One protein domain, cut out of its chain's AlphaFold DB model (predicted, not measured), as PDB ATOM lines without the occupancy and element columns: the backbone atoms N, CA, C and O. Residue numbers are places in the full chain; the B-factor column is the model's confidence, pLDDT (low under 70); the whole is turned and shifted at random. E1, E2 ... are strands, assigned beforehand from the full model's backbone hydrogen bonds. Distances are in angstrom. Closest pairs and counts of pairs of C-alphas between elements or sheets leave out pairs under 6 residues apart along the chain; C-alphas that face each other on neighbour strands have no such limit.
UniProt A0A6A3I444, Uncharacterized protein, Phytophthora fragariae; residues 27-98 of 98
ATOM      1  N   PHE A  27      74.311  39.217  68.670       93.56
ATOM      2  CA  PHE A  27      75.730  38.895  68.517       93.56
ATOM      3  C   PHE A  27      76.606  40.127  68.771       93.56
ATOM      4  O   PHE A  27      76.123  41.261  68.797       93.56
ATOM      5  N   LEU A  28      77.908  39.911  68.965       94.00
ATOM      6  CA  LEU A  28      78.878  41.000  69.068       94.00
ATOM      7  C   LEU A  28      79.291  41.464  67.672       94.00
ATOM      8  O   LEU A  28      79.928  40.731  66.918       94.00
ATOM      9  N   GLY A  29      78.939  42.701  67.344       95.38
ATOM     10  CA  GLY A  29      79.361  43.381  66.129       95.38
ATOM     11  C   GLY A  29      80.452  44.405  66.421       95.38
ATOM     12  O   GLY A  29      80.482  45.014  67.492       95.38
ATOM     13  N   ARG A  30      81.337  44.635  65.450       96.38
ATOM     14  CA  ARG A  30      82.314  45.727  65.504       96.38
ATOM     15  C   ARG A  30      81.873  46.853  64.583       96.38
ATOM     16  O   ARG A  30      81.640  46.634  63.396       96.38
ATOM     17  N   ASN A  31      81.772  48.063  65.122       94.56
ATOM     18  CA  ASN A  31      81.470  49.244  64.329       94.56
ATOM     19  C   ASN A  31      82.639  49.532  63.375       94.56
ATOM     20  O   ASN A  31      83.770  49.713  63.819       94.56
ATOM     21  N   THR A  32      82.373  49.605  62.073       95.56
ATOM     22  CA  THR A  32      83.413  49.797  61.049       95.56
ATOM     23  C   THR A  32      84.042  51.189  61.070       95.56
ATOM     24  O   THR A  32      85.179  51.342  60.640       95.56
ATOM     25  N   ARG A  33      83.341  52.203  61.596       96.38
ATOM     26  CA  ARG A  33      83.831  53.588  61.674       96.38
ATOM     27  C   ARG A  33      84.644  53.842  62.938       96.38
ATOM     28  O   ARG A  33      85.690  54.471  62.874       96.38
ATOM     29  N   THR A  34      84.157  53.375  64.087       95.19
ATOM     30  CA  THR A  34      84.771  53.666  65.396       95.19
ATOM     31  C   THR A  34      85.587  52.508  65.955       95.19
ATOM     32  O   THR A  34      86.248  52.668  66.976       95.19
ATOM     33  N   SER A  35      85.535  51.326  65.332       93.31
ATOM     34  CA  SER A  35      86.125  50.081  65.840       93.31
ATOM     35  C   SER A  35      85.593  49.603  67.198       93.31
ATOM     36  O   SER A  35      86.105  48.611  67.721       93.31
ATOM     37  N   VAL A  36      84.563  50.253  67.746       93.69
ATOM     38  CA  VAL A  36      83.937  49.908  69.031       93.69
ATOM     39  C   VAL A  36      83.071  48.656  68.878       93.69
ATOM     40  O   VAL A  36      82.350  48.510  67.889       93.69
ATOM     41  N   LEU A  37      83.139  47.756  69.861       94.50
ATOM     42  CA  LEU A  37      82.259  46.591  69.949       94.50
ATOM     43  C   LEU A  37      80.880  46.987  70.482       94.50
ATOM     44  O   LEU A  37      80.766  47.792  71.406       94.50
ATOM     45  N   GLY A  38      79.839  46.385  69.922       92.25
ATOM     46  CA  GLY A  38      78.461  46.548  70.364       92.25
ATOM     47  C   GLY A  38      77.672  45.253  70.234       92.25
ATOM     48  O   GLY A  38      78.063  44.340  69.508       92.25
ATOM     49  N   VAL A  39      76.548  45.182  70.942       92.25
ATOM     50  CA  VAL A  39      75.581  44.088  70.802       92.25
ATOM     51  C   VAL A  39      74.610  44.454  69.682       92.25
ATOM     52  O   VAL A  39      74.006  45.525  69.711       92.25
ATOM     53  N   VAL A  40      74.485  43.582  68.685       93.25
ATOM     54  CA  VAL A  40      73.684  43.796  67.476       93.25
ATOM     55  C   VAL A  40      72.630  42.701  67.373       93.25
ATOM     56  O   VAL A  40      72.917  41.536  67.641       93.25
ATOM     57  N   ALA A  41      71.412  43.071  66.982       94.56
ATOM     58  CA  ALA A  41      70.358  42.110  66.688       94.56
ATOM     59  C   ALA A  41      70.631  41.415  65.340       94.56
ATOM     60  O   ALA A  41      70.833  42.084  64.329       94.56
ATOM     61  N   ALA A  42      70.638  40.084  65.329       93.06
ATOM     62  CA  ALA A  42      70.732  39.263  64.119       93.06
ATOM     63  C   ALA A  42      69.401  39.200  63.354       93.06
ATOM     64  O   ALA A  42      69.383  38.993  62.146       93.06
ATOM     65  N   GLU A  43      68.290  39.383  64.063       94.25
ATOM     66  CA  GLU A  43      66.939  39.330  63.517       94.25
ATOM     67  C   GLU A  43      65.994  40.229  64.325       94.25
ATOM     68  O   GLU A  43      66.384  40.811  65.339       94.25
ATOM     69  N   ALA A  44      64.740  40.352  63.886       93.44
ATOM     70  CA  ALA A  44      63.743  41.150  64.587       93.44
ATOM     71  C   ALA A  44      63.466  40.598  66.001       93.44
ATOM     72  O   ALA A  44      63.169  39.412  66.201       93.44
ATOM     73  N   ILE A  45      63.528  41.491  66.990       92.69
ATOM     74  CA  ILE A  45      63.268  41.184  68.396       92.69
ATOM     75  C   ILE A  45      61.980  41.892  68.803       92.69
ATOM     76  O   ILE A  45      61.875  43.111  68.703       92.69
ATOM     77  N   GLY A  46      60.993  41.113  69.244       91.00
ATOM     78  CA  GLY A  46      59.737  41.660  69.751       91.00
ATOM     79  C   GLY A  46      59.913  42.367  71.096       91.00
ATOM     80  O   GLY A  46      60.804  42.024  71.877       91.00
ATOM     81  N   ALA A  47      59.022  43.315  71.382       91.25
ATOM     82  CA  ALA A  47      58.953  43.977  72.680       91.25
ATOM     83  C   ALA A  47      58.694  42.969  73.816       91.25
ATOM     84  O   ALA A  47      58.062  41.924  73.628       91.25
ATOM     85  N   GLY A  48      59.226  43.265  74.999       86.88
ATOM     86  CA  GLY A  48      59.143  42.414  76.185       86.88
ATOM     87  C   GLY A  48      60.050  41.180  76.155       86.88
ATOM     88  O   GLY A  48      60.000  40.369  77.080       86.88
ATOM     89  N   LYS A  49      60.887  40.999  75.122       88.25
ATOM     90  CA  LYS A  49      61.838  39.880  75.062       88.25
ATOM     91  C   LYS A  49      63.115  40.189  75.840       88.25
ATOM     92  O   LYS A  49      63.723  41.249  75.691       88.25
ATOM     93  N   VAL A  50      63.521  39.221  76.660       88.00
ATOM     94  CA  VAL A  50      64.810  39.212  77.354       88.00
ATOM     95  C   VAL A  50      65.920  39.005  76.327       88.00
ATOM     96  O   VAL A  50      65.826  38.108  75.496       88.00
ATOM     97  N   LEU A  51      66.965  39.829  76.383       90.69
ATOM     98  CA  LEU A  51      68.153  39.680  75.537       90.69
ATOM     99  C   LEU A  51      69.228  38.837  76.210       90.69
ATOM    100  O   LEU A  51      69.872  38.018  75.568       90.69
ATOM    101  N   GLY A  52      69.412  39.037  77.509       88.56
ATOM    102  CA  GLY A  52      70.442  38.375  78.289       88.56
ATOM    103  C   GLY A  52      70.619  39.048  79.639       88.56
ATOM    104  O   GLY A  52      69.799  39.873  80.058       88.56
ATOM    105  N   GLN A  53      71.698  38.693  80.328       86.75
ATOM    106  CA  GLN A  53      72.026  39.240  81.637       86.75
ATOM    107  C   GLN A  53      73.285  40.103  81.567       86.75
ATOM    108  O   GLN A  53      74.304  39.714  81.006       86.75
ATOM    109  N   TYR A  54      73.240  41.262  82.213       87.00
ATOM    110  CA  TYR A  54      74.416  42.020  82.591       87.00
ATOM    111  C   TYR A  54      75.088  41.314  83.766       87.00
ATOM    112  O   TYR A  54      74.552  41.294  84.881       87.00
ATOM    113  N   LEU A  55      76.229  40.691  83.490       85.69
ATOM    114  CA  LEU A  55      77.023  39.950  84.460       85.69
ATOM    115  C   LEU A  55      78.240  40.776  84.860       85.69
ATOM    116  O   LEU A  55      78.917  41.348  84.010       85.69
ATOM    117  N   GLY A  56      78.543  40.795  86.152       87.12
ATOM    118  CA  GLY A  56      79.720  41.477  86.669       87.12
ATOM    119  C   GLY A  56      79.906  41.257  88.161       87.12
ATOM    120  O   GLY A  56      79.115  40.571  88.822       87.12
ATOM    121  N   GLU A  57      80.974  41.837  88.685       84.62
ATOM    122  CA  GLU A  57      81.178  41.942  90.125       84.62
ATOM    123  C   GLU A  57      80.255  43.018  90.700       84.62
ATOM    124  O   GLU A  57      79.991  44.039  90.063       84.62
ATOM    125  N   MET A  58      79.720  42.770  91.897       79.00
ATOM    126  CA  MET A  58      78.917  43.755  92.608       79.00
ATOM    127  C   MET A  58      79.790  44.494  93.611       79.00
ATOM    128  O   MET A  58      80.301  43.900  94.560       79.00
ATOM    129  N   GLU A  59      79.868  45.806  93.443       78.88
ATOM    130  CA  GLU A  59      80.461  46.710  94.414       78.88
ATOM    131  C   GLU A  59      79.361  47.507  95.121       78.88
ATOM    132  O   GLU A  59      78.416  48.004  94.498       78.88
ATOM    133  N   HIS A  60      79.461  47.627  96.445       76.88
ATOM    134  CA  HIS A  60      78.541  48.456  97.209       76.88
ATOM    135  C   HIS A  60      79.047  49.895  97.242       76.88
ATOM    136  O   HIS A  60      79.895  50.256  98.056       76.88
ATOM    137  N   VAL A  61      78.458  50.731  96.397       73.44
ATOM    138  CA  VAL A  61      78.783  52.154  96.355       73.44
ATOM    139  C   VAL A  61      77.901  52.909  97.354       73.44
ATOM    140  O   VAL A  61      76.674  52.910  97.250       73.44
ATOM    141  N   ARG A  62      78.517  53.562  98.345       66.88
ATOM    142  CA  ARG A  62      77.826  54.474  99.271       66.88
ATOM    143  C   ARG A  62      77.773  55.876  98.672       66.88
ATOM    144  O   ARG A  62      78.542  56.746  99.059       66.88
ATOM    145  N   VAL A  63      76.863  56.082  97.729       67.00
ATOM    146  CA  VAL A  63      76.630  57.384  97.084       67.00
ATOM    147  C   VAL A  63      75.190  57.832  97.282       67.00
ATOM    148  O   VAL A  63      74.262  57.013  97.297       67.00
ATOM    149  N   SER A  64      74.995  59.139  97.459       69.25
ATOM    150  CA  SER A  64      73.659  59.727  97.456       69.25
ATOM    151  C   SER A  64      73.023  59.534  96.072       69.25
ATOM    152  O   SER A  64      73.727  59.365  95.077       69.25
ATOM    153  N   ARG A  65      71.687  59.561  95.971       66.94
ATOM    154  CA  ARG A  65      71.013  59.471  94.659       66.94
ATOM    155  C   ARG A  65      71.407  60.602  93.703       66.94
ATOM    156  O   ARG A  65      71.345  60.394  92.496       66.94
ATOM    157  N   ALA A  66      71.774  61.770  94.235       73.62
ATOM    158  CA  ALA A  66      72.216  62.910  93.439       73.62
ATOM    159  C   ALA A  66      73.601  62.671  92.814       73.62
ATOM    160  O   ALA A  66      73.862  63.147  91.715       73.62
ATOM    161  N   ASP A  67      74.433  61.856  93.470       74.25
ATOM    162  CA  ASP A  67      75.806  61.548  93.057       74.25
ATOM    163  C   ASP A  67      75.915  60.188  92.357       74.25
ATOM    164  O   ASP A  67      76.993  59.594  92.290       74.25
ATOM    165  N   TRP A  68      74.795  59.635  91.879       75.12
ATOM    166  CA  TRP A  68      74.812  58.344  91.206       75.12
ATOM    167  C   TRP A  68      75.699  58.404  89.963       75.12
ATOM    168  O   TRP A  68      75.411  59.181  89.045       75.12
ATOM    169  N   PRO A  69      76.752  57.567  89.891       71.56
ATOM    170  CA  PRO A  69      77.604  57.543  88.724       71.56
ATOM    171  C   PRO A  69      76.762  57.137  87.519       71.56
ATOM    172  O   PRO A  69      75.954  56.203  87.562       71.56
ATOM    173  N   ARG A  70      76.943  57.867  86.420       77.12
ATOM    174  CA  ARG A  70      76.375  57.467  85.138       77.12
ATOM    175  C   ARG A  70      76.978  56.118  84.752       77.12
ATOM    176  O   ARG A  70      78.165  55.897  84.983       77.12
ATOM    177  N   ASN A  71      76.175  55.243  84.144       83.81
ATOM    178  CA  ASN A  71      76.703  54.012  83.556       83.81
ATOM    179  C   ASN A  71      77.828  54.393  82.588       83.81
ATOM    180  O   ASN A  71      77.594  55.134  81.628       83.81
ATOM    181  N   TYR A  72      79.040  53.939  82.886       79.44
ATOM    182  CA  TYR A  72      80.249  54.292  82.158       79.44
ATOM    183  C   TYR A  72      81.149  53.068  82.045       79.44
ATOM    184  O   TYR A  72      81.264  52.283  82.988       79.44
ATOM    185  N   GLY A  73      81.779  52.907  80.881       86.12
ATOM    186  CA  GLY A  73      82.570  51.719  80.574       86.12
ATOM    187  C   GLY A  73      81.754  50.441  80.781       86.12
ATOM    188  O   GLY A  73      80.647  50.313  80.263       86.12
ATOM    189  N   TYR A  74      82.300  49.522  81.578       86.19
ATOM    190  CA  TYR A  74      81.691  48.232  81.918       86.19
ATOM    191  C   TYR A  74      81.004  48.239  83.295       86.19
ATOM    192  O   TYR A  74      80.829  47.185  83.912       86.19
ATOM    193  N   CYS A  75      80.586  49.410  83.780       84.88
ATOM    194  CA  CYS A  75      79.910  49.558  85.066       84.88
ATOM    195  C   CYS A  75      78.424  49.896  84.881       84.88
ATOM    196  O   CYS A  75      78.067  50.904  84.265       84.88
ATOM    197  N   LEU A  76      77.558  49.067  85.472       86.44
ATOM    198  CA  LEU A  76      76.111  49.271  85.517       86.44
ATOM    199  C   LEU A  76      75.673  49.591  86.950       86.44
ATOM    200  O   LEU A  76      75.790  48.753  87.843       86.44
ATOM    201  N   MET A  77      75.106  50.780  87.162       83.00
ATOM    202  CA  MET A  77      74.533  51.148  88.453       83.00
ATOM    203  C   MET A  77      73.151  50.508  88.620       83.00
ATOM    204  O   MET A  77      72.171  50.909  87.983       83.00
ATOM    205  N   MET A  78      73.049  49.519  89.508       79.88
ATOM    206  CA  MET A  78      71.763  48.931  89.883       79.88
ATOM    207  C   MET A  78      70.943  49.911  90.727       79.88
ATOM    208  O   MET A  78      71.357  50.332  91.804       79.88
ATOM    209  N   LYS A  79      69.747  50.253  90.240       76.44
ATOM    210  CA  LYS A  79      68.818  51.162  90.935       76.44
ATOM    211  C   LYS A  79      67.965  50.455  91.987       76.44
ATOM    212  O   LYS A  79      67.510  51.084  92.942       76.44
ATOM    213  N   GLN A  80      67.727  49.159  91.799       73.69
ATOM    214  CA  GLN A  80      67.023  48.330  92.767       73.69
ATOM    215  C   GLN A  80      67.984  47.994  93.907       73.69
ATOM    216  O   GLN A  80      69.095  47.530  93.657       73.69
ATOM    217  N   ARG A  81      67.573  48.238  95.158       65.06
ATOM    218  CA  ARG A  81      68.374  47.840  96.322       65.06
ATOM    219  C   ARG A  81      68.474  46.310  96.350       65.06
ATOM    220  O   ARG A  81      67.428  45.671  96.471       65.06
ATOM    221  N   PRO A  82      69.680  45.726  96.261       63.66
ATOM    222  CA  PRO A  82      69.834  44.301  96.502       63.66
ATOM    223  C   PRO A  82      69.554  43.984  97.978       63.66
ATOM    224  O   PRO A  82      69.736  44.842  98.850       63.66
ATOM    225  N   GLU A  83      69.144  42.745  98.273       63.72
ATOM    226  CA  GLU A  83      69.274  42.197  99.630       63.72
ATOM    227  C   GLU A  83      70.737  42.379 100.049       63.72
ATOM    228  O   GLU A  83      71.640  41.980  99.314       63.72
ATOM    229  N   LYS A  84      70.974  43.062 101.176       58.44
ATOM    230  CA  LYS A  84      72.313  43.473 101.611       58.44
ATOM    231  C   LYS A  84      73.201  42.229 101.729       58.44
ATOM    232  O   LYS A  84      72.964  41.418 102.626       58.44
ATOM    233  N   PRO A  85      74.208  42.048 100.863       55.03
ATOM    234  CA  PRO A  85      75.006  40.846 100.931       55.03
ATOM    235  C   PRO A  85      76.099  41.026 101.994       55.03
ATOM    236  O   PRO A  85      76.742  42.072 102.076       55.03
ATOM    237  N   ASN A  86      76.325  40.001 102.818       54.41
ATOM    238  CA  ASN A  86      77.405  39.989 103.818       54.41
ATOM    239  C   ASN A  86      78.800  39.734 103.200       54.41
ATOM    240  O   ASN A  86      79.792  39.692 103.924       54.41
ATOM    241  N   ARG A  87      78.882  39.515 101.880       48.09
ATOM    242  CA  ARG A  87      80.094  39.222 101.091       48.09
ATOM    243  C   ARG A  87      79.933  39.780  99.666       48.09
ATOM    244  O   ARG A  87      78.800  40.062  99.284       48.09
ATOM    245  N   PRO A  88      81.001  39.921  98.861       52.34
ATOM    246  CA  PRO A  88      80.869  40.238  97.439       52.34
ATOM    247  C   PRO A  88      80.068  39.136  96.736       52.34
ATOM    248  O   PRO A  88      80.345  37.951  96.930       52.34
ATOM    249  N   VAL A  89      79.065  39.504  95.939       56.34
ATOM    250  CA  VAL A  89      78.224  38.548  95.201       56.34
ATOM    251  C   VAL A  89      78.294  38.884  93.720       56.34
ATOM    252  O   VAL A  89      78.180  40.043  93.333       56.34
ATOM    253  N   ARG A  90      78.470  37.873  92.869       55.00
ATOM    254  CA  ARG A  90      78.317  38.042  91.422       55.00
ATOM    255  C   ARG A  90      76.832  38.204  91.123       55.00
ATOM    256  O   ARG A  90      76.054  37.284  91.376       55.00
ATOM    257  N   VAL A  91      76.439  39.359  90.598       60.19
ATOM    258  CA  VAL A  91      75.026  39.665  90.345       60.19
ATOM    259  C   VAL A  91      74.729  39.687  88.860       60.19
ATOM    260  O   VAL A  91      75.599  39.920  88.023       60.19
ATOM    261  N   ARG A  92      73.481  39.341  88.554       58.16
ATOM    262  CA  ARG A  92      72.940  39.248  87.209       58.16
ATOM    263  C   ARG A  92      71.754  40.195  87.123       58.16
ATOM    264  O   ARG A  92      70.839  40.092  87.935       58.16
ATOM    265  N   THR A  93      71.781  41.124  86.175       63.38
ATOM    266  CA  THR A  93      70.634  41.994  85.873       63.38
ATOM    267  C   THR A  93      70.143  41.707  84.470       63.38
ATOM    268  O   THR A  93      70.927  41.733  83.533       63.38
ATOM    269  N   THR A  94      68.853  41.454  84.303       59.56
ATOM    270  CA  THR A  94      68.273  41.147  82.993       59.56
ATOM    271  C   THR A  94      68.124  42.403  82.134       59.56
ATOM    272  O   THR A  94      67.640  43.429  82.609       59.56
ATOM    273  N   TRP A  95      68.501  42.309  80.862       72.25
ATOM    274  CA  TRP A  95      68.216  43.309  79.833       72.25
ATOM    275  C   TRP A  95      67.004  42.882  79.003       72.25
ATOM    276  O   TRP A  95      66.956  41.755  78.509       72.25
ATOM    277  N   VAL A  96      66.033  43.785  78.844       70.38
ATOM    278  CA  VAL A  96      64.764  43.543  78.137       70.38
ATOM    279  C   VAL A  96      64.533  44.652  77.117       70.38
ATOM    280  O   VAL A  96      64.786  45.821  77.410       70.38
ATOM    281  N   VAL A  97      64.047  44.292  75.930       66.81
ATOM    282  CA  VAL A  97      63.581  45.264  74.929       66.81
ATOM    283  C   VAL A  97      62.224  45.807  75.378       66.81
ATOM    284  O   VAL A  97      61.299  45.022  75.578       66.81
ATOM    285  N   SER A  98      62.123  47.122  75.589       55.69
ATOM    286  CA  SER A  98      60.863  47.805  75.942       55.69
ATOM    287  C   SER A  98      59.995  48.068  74.720       55.69
ATOM    288  O   SER A  98      60.579  48.329  73.645       55.69
TER     289      SER A  98
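Overview. This is residues 27 to 98 of the 98 residues of an uncharacterized protein of Phytophthora fragariae (UniProt A0A6A3I444). The model has little regular structure: two separate two-strand hairpins, short E1-E2 and longer E3-E4, with a long looping stretch, residues 58 to 89, joining E3 to E4. Residues 31 to 36, between E1 and E2, stick out. The printed part has 72 residues, 24 of them in four named strands, E1 to E4 in chain order, with no named helix; the class is all strand and both sheets are antiparallel. It is loose, with a radius of gyration of the C-alphas of 15.3 A and spans of 41 by 28 by 24 A.

Along the chain. E1 is residues 27 to 30, 10.0 A, from C-alpha 27 at (75.730, 38.895, 68.517). E2 is residues 37 to 41, 13.1 A; E3, residues 50 to 57, 20.9 A. E4, residues 90 to 96, 19.8 A, ends at C-alpha 96 (64.764, 43.543, 78.137).

Arrangement. In hairpin E1-E2, at 134 degrees, N 29 and O 38 are 2.9 A apart, within hydrogen-bond range. In hairpin E3-E4, at 155 degrees, N 54 and O 93 are 2.7 A apart, also within range. E2 and E3 are apart.

Size, cuts and confidence. The farthest C-alphas, Arg 33 and Asn 86, are 44.7 A apart. The printed part has no cut; the E3 to E4 link is long. Residues 62 to 65, 81 to 94 and 97 to 98 have pLDDT under 70.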